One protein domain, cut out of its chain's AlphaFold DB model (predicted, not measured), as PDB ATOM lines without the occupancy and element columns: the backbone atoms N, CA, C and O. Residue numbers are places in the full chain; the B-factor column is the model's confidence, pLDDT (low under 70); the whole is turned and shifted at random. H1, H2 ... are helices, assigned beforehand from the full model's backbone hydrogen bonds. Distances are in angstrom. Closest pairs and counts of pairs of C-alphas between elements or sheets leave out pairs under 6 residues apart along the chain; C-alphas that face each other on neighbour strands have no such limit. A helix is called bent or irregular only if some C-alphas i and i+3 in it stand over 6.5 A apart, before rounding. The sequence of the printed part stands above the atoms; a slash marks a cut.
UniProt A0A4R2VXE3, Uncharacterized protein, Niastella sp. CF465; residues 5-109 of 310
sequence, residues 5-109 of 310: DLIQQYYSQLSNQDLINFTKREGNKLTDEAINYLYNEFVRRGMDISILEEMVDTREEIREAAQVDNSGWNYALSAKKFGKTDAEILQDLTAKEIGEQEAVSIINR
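AT A GLANCE: This is residues 5 to 109 of the 310 residues of an uncharacterized protein of Niastella sp. CF465 (UniProt A0A4R2VXE3). Two small lobes of three helices each, H1 to H3 and H5 to H7, stand at opposite ends of an elongated shape, and the long helix H4 bridges them along one side. The first lobe is loosely made, while in the second H5, H6 and H7 pack on one another. The printed part has 105 residues with seven named helices, H1 to H7 in chain order, and no named strand; its class is all helix. The whole is loose, with a radius of gyration of the C-alphas of 16.7 A, and spans 49 by 25 by 21 A, only just elongated.

HOW THE PARTS SIT: H1, residues 5 to 13, touches H3, residues 32 to 44, the same way at a steep tilt of 40 degrees; their closest C-alphas, of Gln 8 and Tyr 37, are 6.1 A apart. H2, residues 16 to 29, is close to H3 but not clearly touching, with the closest C-alphas, of Gly 27 and Ile 35, 7.5 A apart. H4, residues 50 to 68, touches H2 with residues 51 to 55 alone, and the closest C-alphas, of Asn 28 and Met 55, are 7.2 A apart. H2, H3 and H4 form an up and down bundle, each running against the one before. With residues 62 to 66 alone H4 touches H5, residues 72 to 81, in a helical hairpin; the closest C-alphas, of Ala 66 and Tyr 75, are 5.3 A apart. H5 is the hub, touching three helices. H5 and H6, residues 86 to 95, form a second helical hairpin, at a tilt of 33 degrees, only just shallow; the C-alphas of Ala 76 and Ile 89 are closest, 6.0 A apart. H7, residues 100 to 107, touches H6 at a steep tilt of 46 degrees, opposite ways, closest at the C-alphas of Leu 90 and Ala 103, 6.0 A apart. H7 also touches H5, closest at the C-alphas of Trp 73 and Ile 106, 6.0 A apart. H1, H2 and H3 are each apart from H5, H6 and H7. Every O i to N i+4 pair is within hydrogen-bond range in H1, H3, H5, H6 and H7, against 8 of 10 in H2 and 14 of 15 in H4.

IN THESE COORDINATES: H1 begins at C-alpha 5, (117.932, 82.367, 142.644), and is 12.5 A long. H2 is 19.4 A long and irregular, with C-alphas 25 and 28 7.7 A apart; H3 is 18.1 A long. H4 runs 26.4 A from C-alpha 50, (98.422, 89.817, 129.111). H5 measures 14.3 A, H6 14.1 A and H7 10.4 A, ending at C-alpha 107, (97.944, 105.994, 158.326).

THE WHOLE: The C-alphas farthest apart, of Gly 46 and Gln 101, are 50.5 A apart. The printed part has no cut, and the six links between its helices are tight. The mean pLDDT of the printed part is 81.1, with residues 54 to 71 under 70.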
ATOM      1  N   ASP A   5     117.768  83.698 143.223       84.44
ATOM      2  CA  ASP A   5     117.932  82.367 142.644       84.44
ATOM      3  C   ASP A   5     116.832  81.415 143.142       84.44
ATOM      4  O   ASP A   5     116.322  80.586 142.382       84.44
ATOM      5  N   LEU A   6     116.384  81.578 144.396       84.88
ATOM      6  CA  LEU A   6     115.280  80.798 144.965       84.88
ATOM      7  C   LEU A   6     113.929  81.161 144.340       84.88
ATOM      8  O   LEU A   6     113.119  80.266 144.096       84.88
ATOM      9  N   ILE A   7     113.679  82.445 144.062       84.88
ATOM     10  CA  ILE A   7     112.437  82.900 143.412       84.88
ATOM     11  C   ILE A   7     112.345  82.306 142.003       84.88
ATOM     12  O   ILE A   7     111.331  81.705 141.638       84.88
ATOM     13  N   GLN A   8     113.427  82.416 141.231       87.94
ATOM     14  CA  GLN A   8     113.483  81.872 139.880       87.94
ATOM     15  C   GLN A   8     113.338  80.344 139.883       87.94
ATOM     16  O   GLN A   8     112.576  79.788 139.086       87.94
ATOM     17  N   GLN A   9     114.017  79.655 140.805       90.62
ATOM     18  CA  GLN A   9     113.900  78.208 140.949       90.62
ATOM     19  C   GLN A   9     112.465  77.796 141.298       90.62
ATOM     20  O   GLN A   9     111.943  76.861 140.688       90.62
ATOM     21  N   TYR A  10     111.806  78.504 142.215       92.81
ATOM     22  CA  TYR A  10     110.422  78.229 142.594       92.81
ATOM     23  C   TYR A  10     109.467  78.357 141.400       92.81
ATOM     24  O   TYR A  10     108.741  77.411 141.093       92.81
ATOM     25  N   TYR A  11     109.522  79.462 140.650       93.88
ATOM     26  CA  TYR A  11     108.676  79.640 139.462       93.88
ATOM     27  C   TYR A  11     108.963  78.601 138.375       93.88
ATOM     28  O   TYR A  11     108.038  78.101 137.737       93.88
ATOM     29  N   SER A  12     110.225  78.193 138.217       91.44
ATOM     30  CA  SER A  12     110.607  77.153 137.255       91.44
ATOM     31  C   SER A  12     110.009  75.771 137.563       91.44
ATOM     32  O   SER A  12     109.831  74.963 136.650       91.44
ATOM     33  N   GLN A  13     109.658  75.502 138.825       94.69
ATOM     34  CA  GLN A  13     109.098  74.221 139.269       94.69
ATOM     35  C   GLN A  13     107.573  74.141 139.139       94.69
ATOM     36  O   GLN A  13     107.024  73.040 139.089       94.69
ATOM     37  N   LEU A  14     106.885  75.282 139.079       94.31
ATOM     38  CA  LEU A  14     105.432  75.324 138.945       94.31
ATOM     39  C   LEU A  14     104.988  74.866 137.551       94.31
ATOM     40  O   LEU A  14     105.658  75.129 136.547       94.31
ATOM     41  N   SER A  15     103.832  74.200 137.468       96.25
ATOM     42  CA  SER A  15     103.189  73.925 136.179       96.25
ATOM     43  C   SER A  15     102.655  75.223 135.557       96.25
ATOM     44  O   SER A  15     102.471  76.222 136.250       96.25
ATOM     45  N   ASN A  16     102.371  75.230 134.250       94.00
ATOM     46  CA  ASN A  16     101.820  76.424 133.590       94.00
ATOM     47  C   ASN A  16     100.486  76.861 134.218       94.00
ATOM     48  O   ASN A  16     100.241  78.054 134.377       94.00
ATOM     49  N   GLN A  17      99.641  75.903 134.612       92.94
ATOM     50  CA  GLN A  17      98.368  76.207 135.264       92.94
ATOM     51  C   GLN A  17      98.578  76.777 136.669       92.94
ATOM     52  O   GLN A  17      97.892  77.724 137.053       92.94
ATOM     53  N   ASP A  18      99.540  76.239 137.420       94.25
ATOM     54  CA  ASP A  18      99.857  76.738 138.758       94.25
ATOM     55  C   ASP A  18     100.469  78.135 138.702       94.25
ATOM     56  O   ASP A  18     100.125  78.965 139.532       94.25
ATOM     57  N   LEU A  19     101.294  78.434 137.694       92.56
ATOM     58  CA  LEU A  19     101.813  79.780 137.434       92.56
ATOM     59  C   LEU A  19     100.692  80.782 137.161       92.56
ATOM     60  O   LEU A  19     100.683  81.857 137.756       92.56
ATOM     61  N   ILE A  20      99.718  80.433 136.315       88.81
ATOM     62  CA  ILE A  20      98.554  81.295 136.048       88.81
ATOM     63  C   ILE A  20      97.742  81.508 137.328       88.81
ATOM     64  O   ILE A  20      97.405  82.640 137.667       88.81
ATOM     65  N   ASN A  21      97.442  80.432 138.058       87.81
ATOM     66  CA  ASN A  21      96.655  80.504 139.289       87.81
ATOM     67  C   ASN A  21      97.377  81.305 140.382       87.81
ATOM     68  O   ASN A  21      96.747  82.094 141.082       87.81
ATOM     69  N   PHE A  22      98.690  81.123 140.505       90.50
ATOM     70  CA  PHE A  22      99.549  81.881 141.405       90.50
ATOM     71  C   PHE A  22      99.535  83.367 141.045       90.50
ATOM     72  O   PHE A  22      99.290  84.196 141.915       90.50
ATOM     73  N   THR A  23      99.700  83.694 139.762       87.31
ATOM     74  CA  THR A  23      99.663  85.078 139.263       87.31
ATOM     75  C   THR A  23      98.321  85.741 139.578       87.31
ATOM     76  O   THR A  23      98.295  86.830 140.138       87.31
ATOM     77  N   LYS A  24      97.198  85.054 139.327       83.31
ATOM     78  CA  LYS A  24      95.848  85.567 139.631       83.31
ATOM     79  C   LYS A  24      95.600  85.805 141.118       83.31
ATOM     80  O   LYS A  24      94.873  86.722 141.473       83.31
ATOM     81  N   ARG A  25      96.141  84.944 141.982       82.69
ATOM     82  CA  ARG A  25      95.858  84.973 143.425       82.69
ATOM     83  C   ARG A  25      96.801  85.854 144.228       82.69
ATOM     84  O   ARG A  25      96.372  86.493 145.180       82.69
ATOM     85  N   GLU A  26      98.085  85.795 143.907       80.88
ATOM     86  CA  GLU A  26      99.154  86.386 144.714       80.88
ATOM     87  C   GLU A  26      99.936  87.450 143.933       80.88
ATOM     88  O   GLU A  26     100.801  88.104 144.509       80.88
ATOM     89  N   GLY A  27      99.653  87.648 142.640       77.50
ATOM     90  CA  GLY A  27     100.409  88.549 141.769       77.50
ATOM     91  C   GLY A  27     100.480  89.985 142.288       77.50
ATOM     92  O   GLY A  27     101.546  90.600 142.280       77.50
ATOM     93  N   ASN A  28      99.375  90.505 142.821       71.75
ATOM     94  CA  ASN A  28      99.309  91.841 143.415       71.75
ATOM     95  C   ASN A  28     100.215  92.015 144.652       71.75
ATOM     96  O   ASN A  28     100.609  93.139 144.949       71.75
ATOM     97  N   LYS A  29     100.598  90.921 145.322       74.75
ATOM     98  CA  LYS A  29     101.472  90.913 146.508       74.75
ATOM     99  C   LYS A  29     102.955  90.731 146.174       74.75
ATOM    100  O   LYS A  29     103.790  90.764 147.075       74.75
ATOM    101  N   LEU A  30     103.303  90.489 144.909       76.75
ATOM    102  CA  LEU A  30     104.690  90.265 144.498       76.75
ATOM    103  C   LEU A  30     105.491  91.571 144.482       76.75
ATOM    104  O   LEU A  30     104.957  92.647 144.228       76.75
ATOM    105  N   THR A  31     106.798  91.496 144.717       76.31
ATOM    106  CA  THR A  31     107.698  92.639 144.491       76.31
ATOM    107  C   THR A  31     107.945  92.837 142.992       76.31
ATOM    108  O   THR A  31     107.764  91.903 142.210       76.31
ATOM    109  N   ASP A  32     108.394  94.024 142.573       74.50
ATOM    110  CA  ASP A  32     108.697  94.303 141.154       74.50
ATOM    111  C   ASP A  32     109.753  93.341 140.592       74.50
ATOM    112  O   ASP A  32     109.663  92.865 139.462       74.50
ATOM    113  N   GLU A  33     110.737  92.985 141.417       76.62
ATOM    114  CA  GLU A  33     111.762  91.997 141.080       76.62
ATOM    115  C   GLU A  33     111.147  90.611 140.858       76.62
ATOM    116  O   GLU A  33     111.443  89.960 139.856       76.62
ATOM    117  N   ALA A  34     110.245  90.170 141.741       82.19
ATOM    118  CA  ALA A  34     109.549  88.895 141.601       82.19
ATOM    119  C   ALA A  34     108.643  88.863 140.358       82.19
ATOM    120  O   ALA A  34     108.615  87.854 139.655       82.19
ATOM    121  N   ILE A  35     107.968  89.972 140.036       83.56
ATOM    122  CA  ILE A  35     107.171  90.102 138.807       83.56
ATOM    123  C   ILE A  35     108.062  90.016 137.569       83.56
ATOM    124  O   ILE A  35     107.713  89.302 136.635       83.56
ATOM    125  N   ASN A  36     109.237  90.649 137.565       82.69
ATOM    126  CA  ASN A  36     110.178  90.532 136.448       82.69
ATOM    127  C   ASN A  36     110.650  89.086 136.236       82.69
ATOM    128  O   ASN A  36     110.731  88.620 135.097       82.69
ATOM    129  N   TYR A  37     110.922  88.338 137.310       87.62
ATOM    130  CA  TYR A  37     111.239  86.910 137.194       87.62
ATOM    131  C   TYR A  37     110.056  86.095 136.669       87.62
ATOM    132  O   TYR A  37     110.242  85.219 135.823       87.62
ATOM    133  N   LEU A  38     108.844  86.400 137.131       89.75
ATOM    134  CA  LEU A  38     107.617  85.753 136.682       89.75
ATOM    135  C   LEU A  38     107.342  86.031 135.194       89.75
ATOM    136  O   LEU A  38     107.061  85.104 134.439       89.75
ATOM    137  N   TYR A  39     107.523  87.275 134.753       88.44
ATOM    138  CA  TYR A  39     107.426  87.700 133.357       88.44
ATOM    139  C   TYR A  39     108.417  86.953 132.470       88.44
ATOM    140  O   TYR A  39     108.029  86.341 131.473       88.44
ATOM    141  N   ASN A  40     109.690  86.912 132.874       88.81
ATOM    142  CA  ASN A  40     110.716  86.163 132.155       88.81
ATOM    143  C   ASN A  40     110.358  84.675 132.036       88.81
ATOM    144  O   ASN A  40     110.600  84.067 130.994       88.81
ATOM    145  N   GLU A  41     109.749  84.092 133.069       92.06
ATOM    146  CA  GLU A  41     109.331  82.692 133.063       92.06
ATOM    147  C   GLU A  41     108.129  82.437 132.136       92.06
ATOM    148  O   GLU A  41     108.131  81.447 131.399       92.06
ATOM    149  N   PHE A  42     107.146  83.341 132.095       92.44
ATOM    150  CA  PHE A  42     106.032  83.279 131.141       92.44
ATOM    151  C   PHE A  42     106.527  83.384 129.693       92.44
ATOM    152  O   PHE A  42     106.176  82.543 128.862       92.44
ATOM    153  N   VAL A  43     107.414  84.343 129.407       88.38
ATOM    154  CA  VAL A  43     108.034  84.515 128.083       88.38
ATOM    155  C   VAL A  43     108.839  83.275 127.695       88.38
ATOM    156  O   VAL A  43     108.669  82.743 126.598       88.38
ATOM    157  N   ARG A  44     109.670  82.751 128.609       94.44
ATOM    158  CA  ARG A  44     110.482  81.542 128.382       94.44
ATOM    159  C   ARG A  44     109.625  80.328 128.016       94.44
ATOM    160  O   ARG A  44     110.074  79.473 127.253       94.44
ATOM    161  N   ARG A  45     108.410  80.237 128.564       93.88
ATOM    162  CA  ARG A  45     107.458  79.140 128.325       93.88
ATOM    163  C   ARG A  45     106.480  79.399 127.175       93.88
ATOM    164  O   ARG A  45     105.688  78.509 126.876       93.88
ATOM    165  N   GLY A  46     106.526  80.572 126.540       90.50
ATOM    166  CA  GLY A  46     105.571  80.967 125.500       90.50
ATOM    167  C   GLY A  46     104.133  81.077 126.017       90.50
ATOM    168  O   GLY A  46     103.197  80.719 125.304       90.50
ATOM    169  N   MET A  47     103.963  81.487 127.275       92.25
ATOM    170  CA  MET A  47     102.657  81.695 127.902       92.25
ATOM    171  C   MET A  47     102.112  83.096 127.602       92.25
ATOM    172  O   MET A  47     102.866  84.005 127.266       92.25
ATOM    173  N   ASP A  48     100.795  83.257 127.735       87.38
ATOM    174  CA  ASP A  48     100.117  84.545 127.588       87.38
ATOM    175  C   ASP A  48     100.518  85.502 128.721       87.38
ATOM    176  O   ASP A  48     100.301  85.202 129.898       87.38
ATOM    177  N   ILE A  49     101.127  86.630 128.350       87.44
ATOM    178  CA  ILE A  49     101.633  87.656 129.267       87.44
ATOM    179  C   ILE A  49     100.614  88.758 129.565       87.44
ATOM    180  O   ILE A  49     100.892  89.577 130.433       87.44
ATOM    181  N   SER A  50      99.439  88.764 128.928       81.31
ATOM    182  CA  SER A  50      98.422  89.817 129.111       81.31
ATOM    183  C   SER A  50      98.029  90.029 130.579       81.31
ATOM    184  O   SER A  50      97.872  91.157 131.035       81.31
ATOM    185  N   ILE A  51      97.972  88.944 131.357       77.00
ATOM    186  CA  ILE A  51      97.709  88.987 132.800       77.00
ATOM    187  C   ILE A  51      98.806  89.704 133.605       77.00
ATOM    188  O   ILE A  51      98.537  90.248 134.672       77.00
ATOM    189  N   LEU A  52     100.049  89.678 133.124       80.75
ATOM    190  CA  LEU A  52     101.175  90.372 133.746       80.75
ATOM    191  C   LEU A  52     101.275  91.815 133.251       80.75
ATOM    192  O   LEU A  52     101.644  92.679 134.038       80.75
ATOM    193  N   GLU A  53     100.937  92.076 131.987       71.38
ATOM    194  CA  GLU A  53     100.888  93.430 131.418       71.38
ATOM    195  C   GLU A  53      99.899  94.307 132.192       71.38
ATOM    196  O   GLU A  53     100.283  95.374 132.655       71.38
ATOM    197  N   GLU A  54      98.697  93.802 132.489       69.69
ATOM    198  CA  GLU A  54      97.713  94.501 133.333       69.69
ATOM    199  C   GLU A  54      98.280  94.857 134.722       69.69
ATOM    200  O   GLU A  54      98.035  95.939 135.258       69.69
ATOM    201  N   MET A  55      99.099  93.974 135.301       68.94
ATOM    202  CA  MET A  55      99.739  94.209 136.598       68.94
ATOM    203  C   MET A  55     100.883  95.226 136.529       68.94
ATOM    204  O   MET A  55     101.081  95.975 137.489       68.94
ATOM    205  N   VAL A  56     101.657  95.228 135.442       64.94
ATOM    206  CA  VAL A  56     102.769  96.163 135.219       64.94
ATOM    207  C   VAL A  56     102.233  97.554 134.898       64.94
ATOM    208  O   VAL A  56     102.683  98.514 135.519       64.94
ATOM    209  N   ASP A  57     101.229  97.661 134.030       61.03
ATOM    210  CA  ASP A  57     100.590  98.930 133.670       61.03
ATOM    211  C   ASP A  57      99.930  99.575 134.895       61.03
ATOM    212  O   ASP A  57     100.191 100.737 135.197       61.03
ATOM    213  N   THR A  58      99.203  98.791 135.701       57.59
ATOM    214  CA  THR A  58      98.644  99.270 136.978       57.59
ATOM    215  C   THR A  58      99.739  99.797 137.914       57.59
ATOM    216  O   THR A  58      99.531 100.765 138.641       57.59
ATOM    217  N   ARG A  59     100.926  99.176 137.934       60.91
ATOM    218  CA  ARG A  59     102.040  99.622 138.788       60.91
ATOM    219  C   ARG A  59     102.717 100.873 138.269       60.91
ATOM    220  O   ARG A  59     103.061 101.717 139.091       60.91
ATOM    221  N   GLU A  60     102.906 101.002 136.961       58.38
ATOM    222  CA  GLU A  60     103.522 102.193 136.383       58.38
ATOM    223  C   GLU A  60     102.577 103.396 136.505       58.38
ATOM    224  O   GLU A  60     103.021 104.444 136.964       58.38
ATOM    225  N   GLU A  61     101.267 103.226 136.282       53.62
ATOM    226  CA  GLU A  61     100.253 104.259 136.559       53.62
ATOM    227  C   GLU A  61     100.259 104.692 138.034       53.62
ATOM    228  O   GLU A  61     100.182 105.881 138.343       53.62
ATOM    229  N   ILE A  62     100.412 103.751 138.972       49.44
ATOM    230  CA  ILE A  62     100.505 104.066 140.405       49.44
ATOM    231  C   ILE A  62     101.854 104.711 140.759       49.44
ATOM    232  O   ILE A  62     101.910 105.595 141.614       49.44
ATOM    233  N   ARG A  63     102.954 104.301 140.121       54.66
ATOM    234  CA  ARG A  63     104.280 104.899 140.321       54.66
ATOM    235  C   ARG A  63     104.307 106.331 139.804       54.66
ATOM    236  O   ARG A  63     104.876 107.196 140.464       54.66
ATOM    237  N   GLU A  64     103.650 106.581 138.679       50.72
ATOM    238  CA  GLU A  64     103.401 107.915 138.150       50.72
ATOM    239  C   GLU A  64     102.482 108.708 139.087       50.72
ATOM    240  O   GLU A  64     102.855 109.806 139.484       50.72
ATOM    241  N   ALA A  65     101.368 108.152 139.577       43.03
ATOM    242  CA  ALA A  65     100.499 108.823 140.553       43.03
ATOM    243  C   ALA A  65     101.228 109.177 141.869       43.03
ATOM    244  O   ALA A  65     101.049 110.267 142.412       43.03
ATOM    245  N   ALA A  66     102.114 108.300 142.352       44.66
ATOM    246  CA  ALA A  66     102.943 108.519 143.540       44.66
ATOM    247  C   ALA A  66     104.113 109.501 143.315       44.66
ATOM    248  O   ALA A  66     104.706 109.976 144.291       44.66
ATOM    249  N   GLN A  67     104.473 109.779 142.056       44.09
ATOM    250  CA  GLN A  67     105.472 110.783 141.669       44.09
ATOM    251  C   GLN A  67     104.852 112.132 141.287       44.09
ATOM    252  O   GLN A  67     105.520 113.157 141.421       44.09
ATOM    253  N   VAL A  68     103.608 112.142 140.806       41.16
ATOM    254  CA  VAL A  68     102.922 113.333 140.287       41.16
ATOM    255  C   VAL A  68     102.175 114.089 141.384       41.16
ATOM    256  O   VAL A  68     102.061 115.311 141.285       41.16
ATOM    257  N   ASP A  69     101.728 113.419 142.451       47.84
ATOM    258  CA  ASP A  69     101.006 114.081 143.534       47.84
ATOM    259  C   ASP A  69     101.815 114.143 144.842       47.84
ATOM    260  O   ASP A  69     102.204 113.134 145.429       47.84
ATOM    261  N   ASN A  70     102.059 115.366 145.320       51.66
ATOM    262  CA  ASN A  70     102.784 115.648 146.566       51.66
ATOM    263  C   ASN A  70     101.956 115.332 147.826       51.66
ATOM    264  O   ASN A  70     102.402 115.608 148.941       51.66
ATOM    265  N   SER A  71     100.749 114.776 147.685       68.69
ATOM    266  CA  SER A  71      99.920 114.418 148.828       68.69
ATOM    267  C   SER A  71     100.466 113.156 149.514       68.69
ATOM    268  O   SER A  71     100.542 112.065 148.944       68.69
ATOM    269  N   GLY A  72     100.846 113.283 150.791       80.19
ATOM    270  CA  GLY A  72     101.261 112.142 151.619       80.19
ATOM    271  C   GLY A  72     100.240 111.005 151.644       80.19
ATOM    272  O   GLY A  72     100.597 109.836 151.771       80.19
ATOM    273  N   TRP A  73      98.969 111.353 151.455       81.38
ATOM    274  CA  TRP A  73      97.853 110.429 151.340       81.38
ATOM    275  C   TRP A  73      98.004 109.443 150.170       81.38
ATOM    276  O   TRP A  73      97.997 108.233 150.401       81.38
ATOM    277  N   ASN A  74      98.200 109.927 148.938       78.06
ATOM    278  CA  ASN A  74      98.272 109.062 147.753       78.06
ATOM    279  C   ASN A  74      99.489 108.134 147.787       78.06
ATOM    280  O   ASN A  74      99.401 106.957 147.418       78.06
ATOM    281  N   TYR A  75     100.605 108.633 148.325       83.88
ATOM    282  CA  TYR A  75     101.764 107.799 148.620       83.88
ATOM    283  C   TYR A  75     101.422 106.680 149.615       83.88
ATOM    284  O   TYR A  75     101.677 105.507 149.338       83.88
ATOM    285  N   ALA A  76     100.847 107.033 150.768       87.44
ATOM    286  CA  ALA A  76     100.553 106.093 151.843       87.44
ATOM    287  C   ALA A  76      99.548 105.014 151.418       87.44
ATOM    288  O   ALA A  76      99.737 103.837 151.726       87.44
ATOM    289  N   LEU A  77      98.523 105.399 150.657       84.38
ATOM    290  CA  LEU A  77      97.533 104.486 150.100       84.38
ATOM    291  C   LEU A  77      98.168 103.465 149.154       84.38
ATOM    292  O   LEU A  77      97.970 102.260 149.321       84.38
ATOM    293  N   SER A  78      98.982 103.942 148.212       78.69
ATOM    294  CA  SER A  78      99.701 103.087 147.264       78.69
ATOM    295  C   SER A  78     100.648 102.136 147.994       78.69
ATOM    296  O   SER A  78     100.627 100.927 147.774       78.69
ATOM    297  N   ALA A  79     101.435 102.661 148.934       84.25
ATOM    298  CA  ALA A  79     102.345 101.880 149.761       84.25
ATOM    299  C   ALA A  79     101.622 100.757 150.526       84.25
ATOM    300  O   ALA A  79     102.082  99.612 150.522       84.25
ATOM    301  N   LYS A  80     100.470 101.064 151.132       87.19
ATOM    302  CA  LYS A  80      99.642 100.093 151.856       87.19
ATOM    303  C   LYS A  80      99.066  99.024 150.929       87.19
ATOM    304  O   LYS A  80      99.087  97.847 151.285       87.19
ATOM    305  N   LYS A  81      98.614  99.408 149.729       81.31
ATOM    306  CA  LYS A  81      98.115  98.486 148.691       81.31
ATOM    307  C   LYS A  81      99.178  97.467 148.269       81.31
ATOM    308  O   LYS A  81      98.855  96.305 148.050       81.31
ATOM    309  N   PHE A  82     100.449  97.873 148.232       80.19
ATOM    310  CA  PHE A  82     101.589  96.990 147.945       80.19
ATOM    311  C   PHE A  82     102.161  96.271 149.175       80.19
ATOM    312  O   PHE A  82     103.240  95.685 149.108       80.19
ATOM    313  N   GLY A  83     101.445  96.289 150.300       82.38
ATOM    314  CA  GLY A  83     101.786  95.492 151.473       82.38
ATOM    315  C   GLY A  83     102.843  96.101 152.390       82.38
ATOM    316  O   GLY A  83     103.310  95.395 153.285       82.38
ATOM    317  N   LYS A  84     103.199  97.387 152.234       87.25
ATOM    318  CA  LYS A  84     104.006  98.068 153.256       87.25
ATOM    319  C   LYS A  84     103.243  98.133 154.576       87.25
ATOM    320  O   LYS A  84     102.033  98.362 154.629       87.25
ATOM    321  N   THR A  85     103.980  97.940 155.658       90.12
ATOM    322  CA  THR A  85     103.482  98.079 157.024       90.12
ATOM    323  C   THR A  85     103.298  99.550 157.390       90.12
ATOM    324  O   THR A  85     103.940 100.435 156.826       90.12
ATOM    325  N   ASP A  86     102.461  99.822 158.392       91.00
ATOM    326  CA  ASP A  86     102.232 101.192 158.876       91.00
ATOM    327  C   ASP A  86     103.522 101.859 159.372       91.00
ATOM    328  O   ASP A  86     103.712 103.057 159.188       91.00
ATOM    329  N   ALA A  87     104.448 101.076 159.934       92.44
ATOM    330  CA  ALA A  87     105.752 101.564 160.369       92.44
ATOM    331  C   ALA A  87     106.636 102.011 159.189       92.44
ATOM    332  O   ALA A  87     107.271 103.062 159.266       92.44
ATOM    333  N   GLU A  88     106.655 101.244 158.095       91.06
ATOM    334  CA  GLU A  88     107.394 101.604 156.877       91.06
ATOM    335  C   GLU A  88     106.791 102.847 156.217       91.06
ATOM    336  O   GLU A  88     107.516 103.765 155.839       91.06
ATOM    337  N   ILE A  89     105.458 102.919 156.148       91.19
ATOM    338  CA  ILE A  89     104.747 104.082 155.608       91.19
ATOM    339  C   ILE A  89     105.049 105.331 156.444       91.19
ATOM    340  O   ILE A  89     105.366 106.374 155.878       91.19
ATOM    341  N   LEU A  90     105.012 105.235 157.777       92.88
ATOM    342  CA  LEU A  90     105.318 106.353 158.676       92.88
ATOM    343  C   LEU A  90     106.740 106.877 158.463       92.88
ATOM    344  O   LEU A  90     106.951 108.090 158.381       92.88
ATOM    345  N   GLN A  91     107.708 105.965 158.354       91.88
ATOM    346  CA  GLN A  91     109.102 106.310 158.100       91.88
ATOM    347  C   GLN A  91     109.256 107.054 156.767       91.88
ATOM    348  O   GLN A  91     109.910 108.097 156.719       91.88
ATOM    349  N   ASP A  92     108.622 106.555 155.707       90.62
ATOM    350  CA  ASP A  92     108.699 107.149 154.374       90.62
ATOM    351  C   ASP A  92     107.999 108.516 154.294       90.62
ATOM    352  O   ASP A  92     108.512 109.438 153.658       90.62
ATOM    353  N   LEU A  93     106.851 108.680 154.962       89.94
ATOM    354  CA  LEU A  93     106.149 109.965 155.059       89.94
ATOM    355  C   LEU A  93     106.984 111.002 155.818       89.94
ATOM    356  O   LEU A  93     107.108 112.142 155.376       89.94
ATOM    357  N   THR A  94     107.619 110.595 156.918       90.44
ATOM    358  CA  THR A  94     108.497 111.477 157.703       90.44
ATOM    359  C   THR A  94     109.740 111.881 156.904       90.44
ATOM    360  O   THR A  94     110.177 113.028 156.968       90.44
ATOM    361  N   ALA A  95     110.294 110.968 156.094       88.81
ATOM    362  CA  ALA A  95     111.402 111.264 155.182       88.81
ATOM    363  C   ALA A  95     111.014 112.249 154.063       88.81
ATOM    364  O   ALA A  95     111.881 112.941 153.533       88.81
ATOM    365  N   LYS A  96     109.720 112.338 153.734       86.19
ATOM    366  CA  LYS A  96     109.131 113.335 152.824       86.19
ATOM    367  C   LYS A  96     108.760 114.653 153.523       86.19
ATOM    368  O   LYS A  96     108.028 115.449 152.948       86.19
ATOM    369  N   GLU A  97     109.250 114.882 154.742       89.56
ATOM    370  CA  GLU A  97     109.003 116.094 155.541       89.56
ATOM    371  C   GLU A  97     107.533 116.306 155.950       89.56
ATOM    372  O   GLU A  97     107.149 117.400 156.364       89.56
ATOM    373  N   ILE A  98     106.705 115.256 155.904       86.31
ATOM    374  CA  ILE A  98     105.350 115.296 156.462       86.31
ATOM    375  C   ILE A  98     105.457 115.164 157.981       86.31
ATOM    376  O   ILE A  98     106.151 114.281 158.493       86.31
ATOM    377  N   GLY A  99     104.776 116.043 158.718       88.75
ATOM    378  CA  GLY A  99     104.814 116.033 160.179       88.75
ATOM    379  C   GLY A  99     104.305 114.706 160.749       88.75
ATOM    380  O   GLY A  99     103.312 114.165 160.276       88.75
ATOM    381  N   GLU A 100     104.941 114.195 161.804       89.19
ATOM    382  CA  GLU A 100     104.613 112.882 162.392       89.19
ATOM    383  C   GLU A 100     103.122 112.740 162.744       89.19
ATOM    384  O   GLU A 100     102.501 111.723 162.447       89.19
ATOM    385  N   GLN A 101     102.512 113.785 163.313       86.69
ATOM    386  CA  GLN A 101     101.081 113.789 163.642       86.69
ATOM    387  C   GLN A 101     100.190 113.671 162.399       86.69
ATOM    388  O   GLN A 101      99.177 112.973 162.423       86.69
ATOM    389  N   GLU A 102     100.570 114.341 161.313       84.69
ATOM    390  CA  GLU A 102      99.864 114.282 160.036       84.69
ATOM    391  C   GLU A 102     100.041 112.906 159.383       84.69
ATOM    392  O   GLU A 102      99.061 112.298 158.960       84.69
ATOM    393  N   ALA A 103     101.258 112.359 159.399       88.06
ATOM    394  CA  ALA A 103     101.553 111.025 158.892       88.06
ATOM    395  C   ALA A 103     100.776 109.930 159.644       88.06
ATOM    396  O   ALA A 103     100.178 109.056 159.018       88.06
ATOM    397  N   VAL A 104     100.699 110.008 160.977       88.62
ATOM    398  CA  VAL A 104      99.867 109.106 161.793       88.62
ATOM    399  C   VAL A 104      98.384 109.271 161.452       88.62
ATOM    400  O   VAL A 104      97.673 108.277 161.314       88.62
ATOM    401  N   SER A 105      97.905 110.506 161.265       84.12
ATOM    402  CA  SER A 105      96.520 110.745 160.845       84.12
ATOM    403  C   SER A 105      96.215 110.168 159.461       84.12
ATOM    404  O   SER A 105      95.087 109.730 159.243       84.12
ATOM    405  N   ILE A 106      97.174 110.190 158.533       87.00
ATOM    406  CA  ILE A 106      97.052 109.568 157.210       87.00
ATOM    407  C   ILE A 106      96.951 108.052 157.370       87.00
ATOM    408  O   ILE A 106      96.002 107.452 156.880       87.00
ATOM    409  N   ILE A 107      97.878 107.446 158.116       89.44
ATOM    410  CA  ILE A 107      97.944 105.994 158.326       89.44
ATOM    411  C   ILE A 107      96.664 105.449 158.959       89.44
ATOM    412  O   ILE A 107      96.115 104.463 158.477       89.44
ATOM    413  N   ASN A 108      96.143 106.122 159.985       85.69
ATOM    414  CA  ASN A 108      94.908 105.710 160.657       85.69
ATOM    415  C   ASN A 108      93.673 105.758 159.745       85.69
ATOM    416  O   ASN A 108      92.649 105.161 160.065       85.69
ATOM    417  N   ARG A 109      93.760 106.473 158.619       83.56
ATOM    418  CA  ARG A 109      92.699 106.568 157.618       83.56
ATOM    419  C   ARG A 109      92.925 105.645 156.430       83.56
ATOM    420  O   ARG A 109      92.113 105.687 155.514       83.56
TER     421      ARG A 109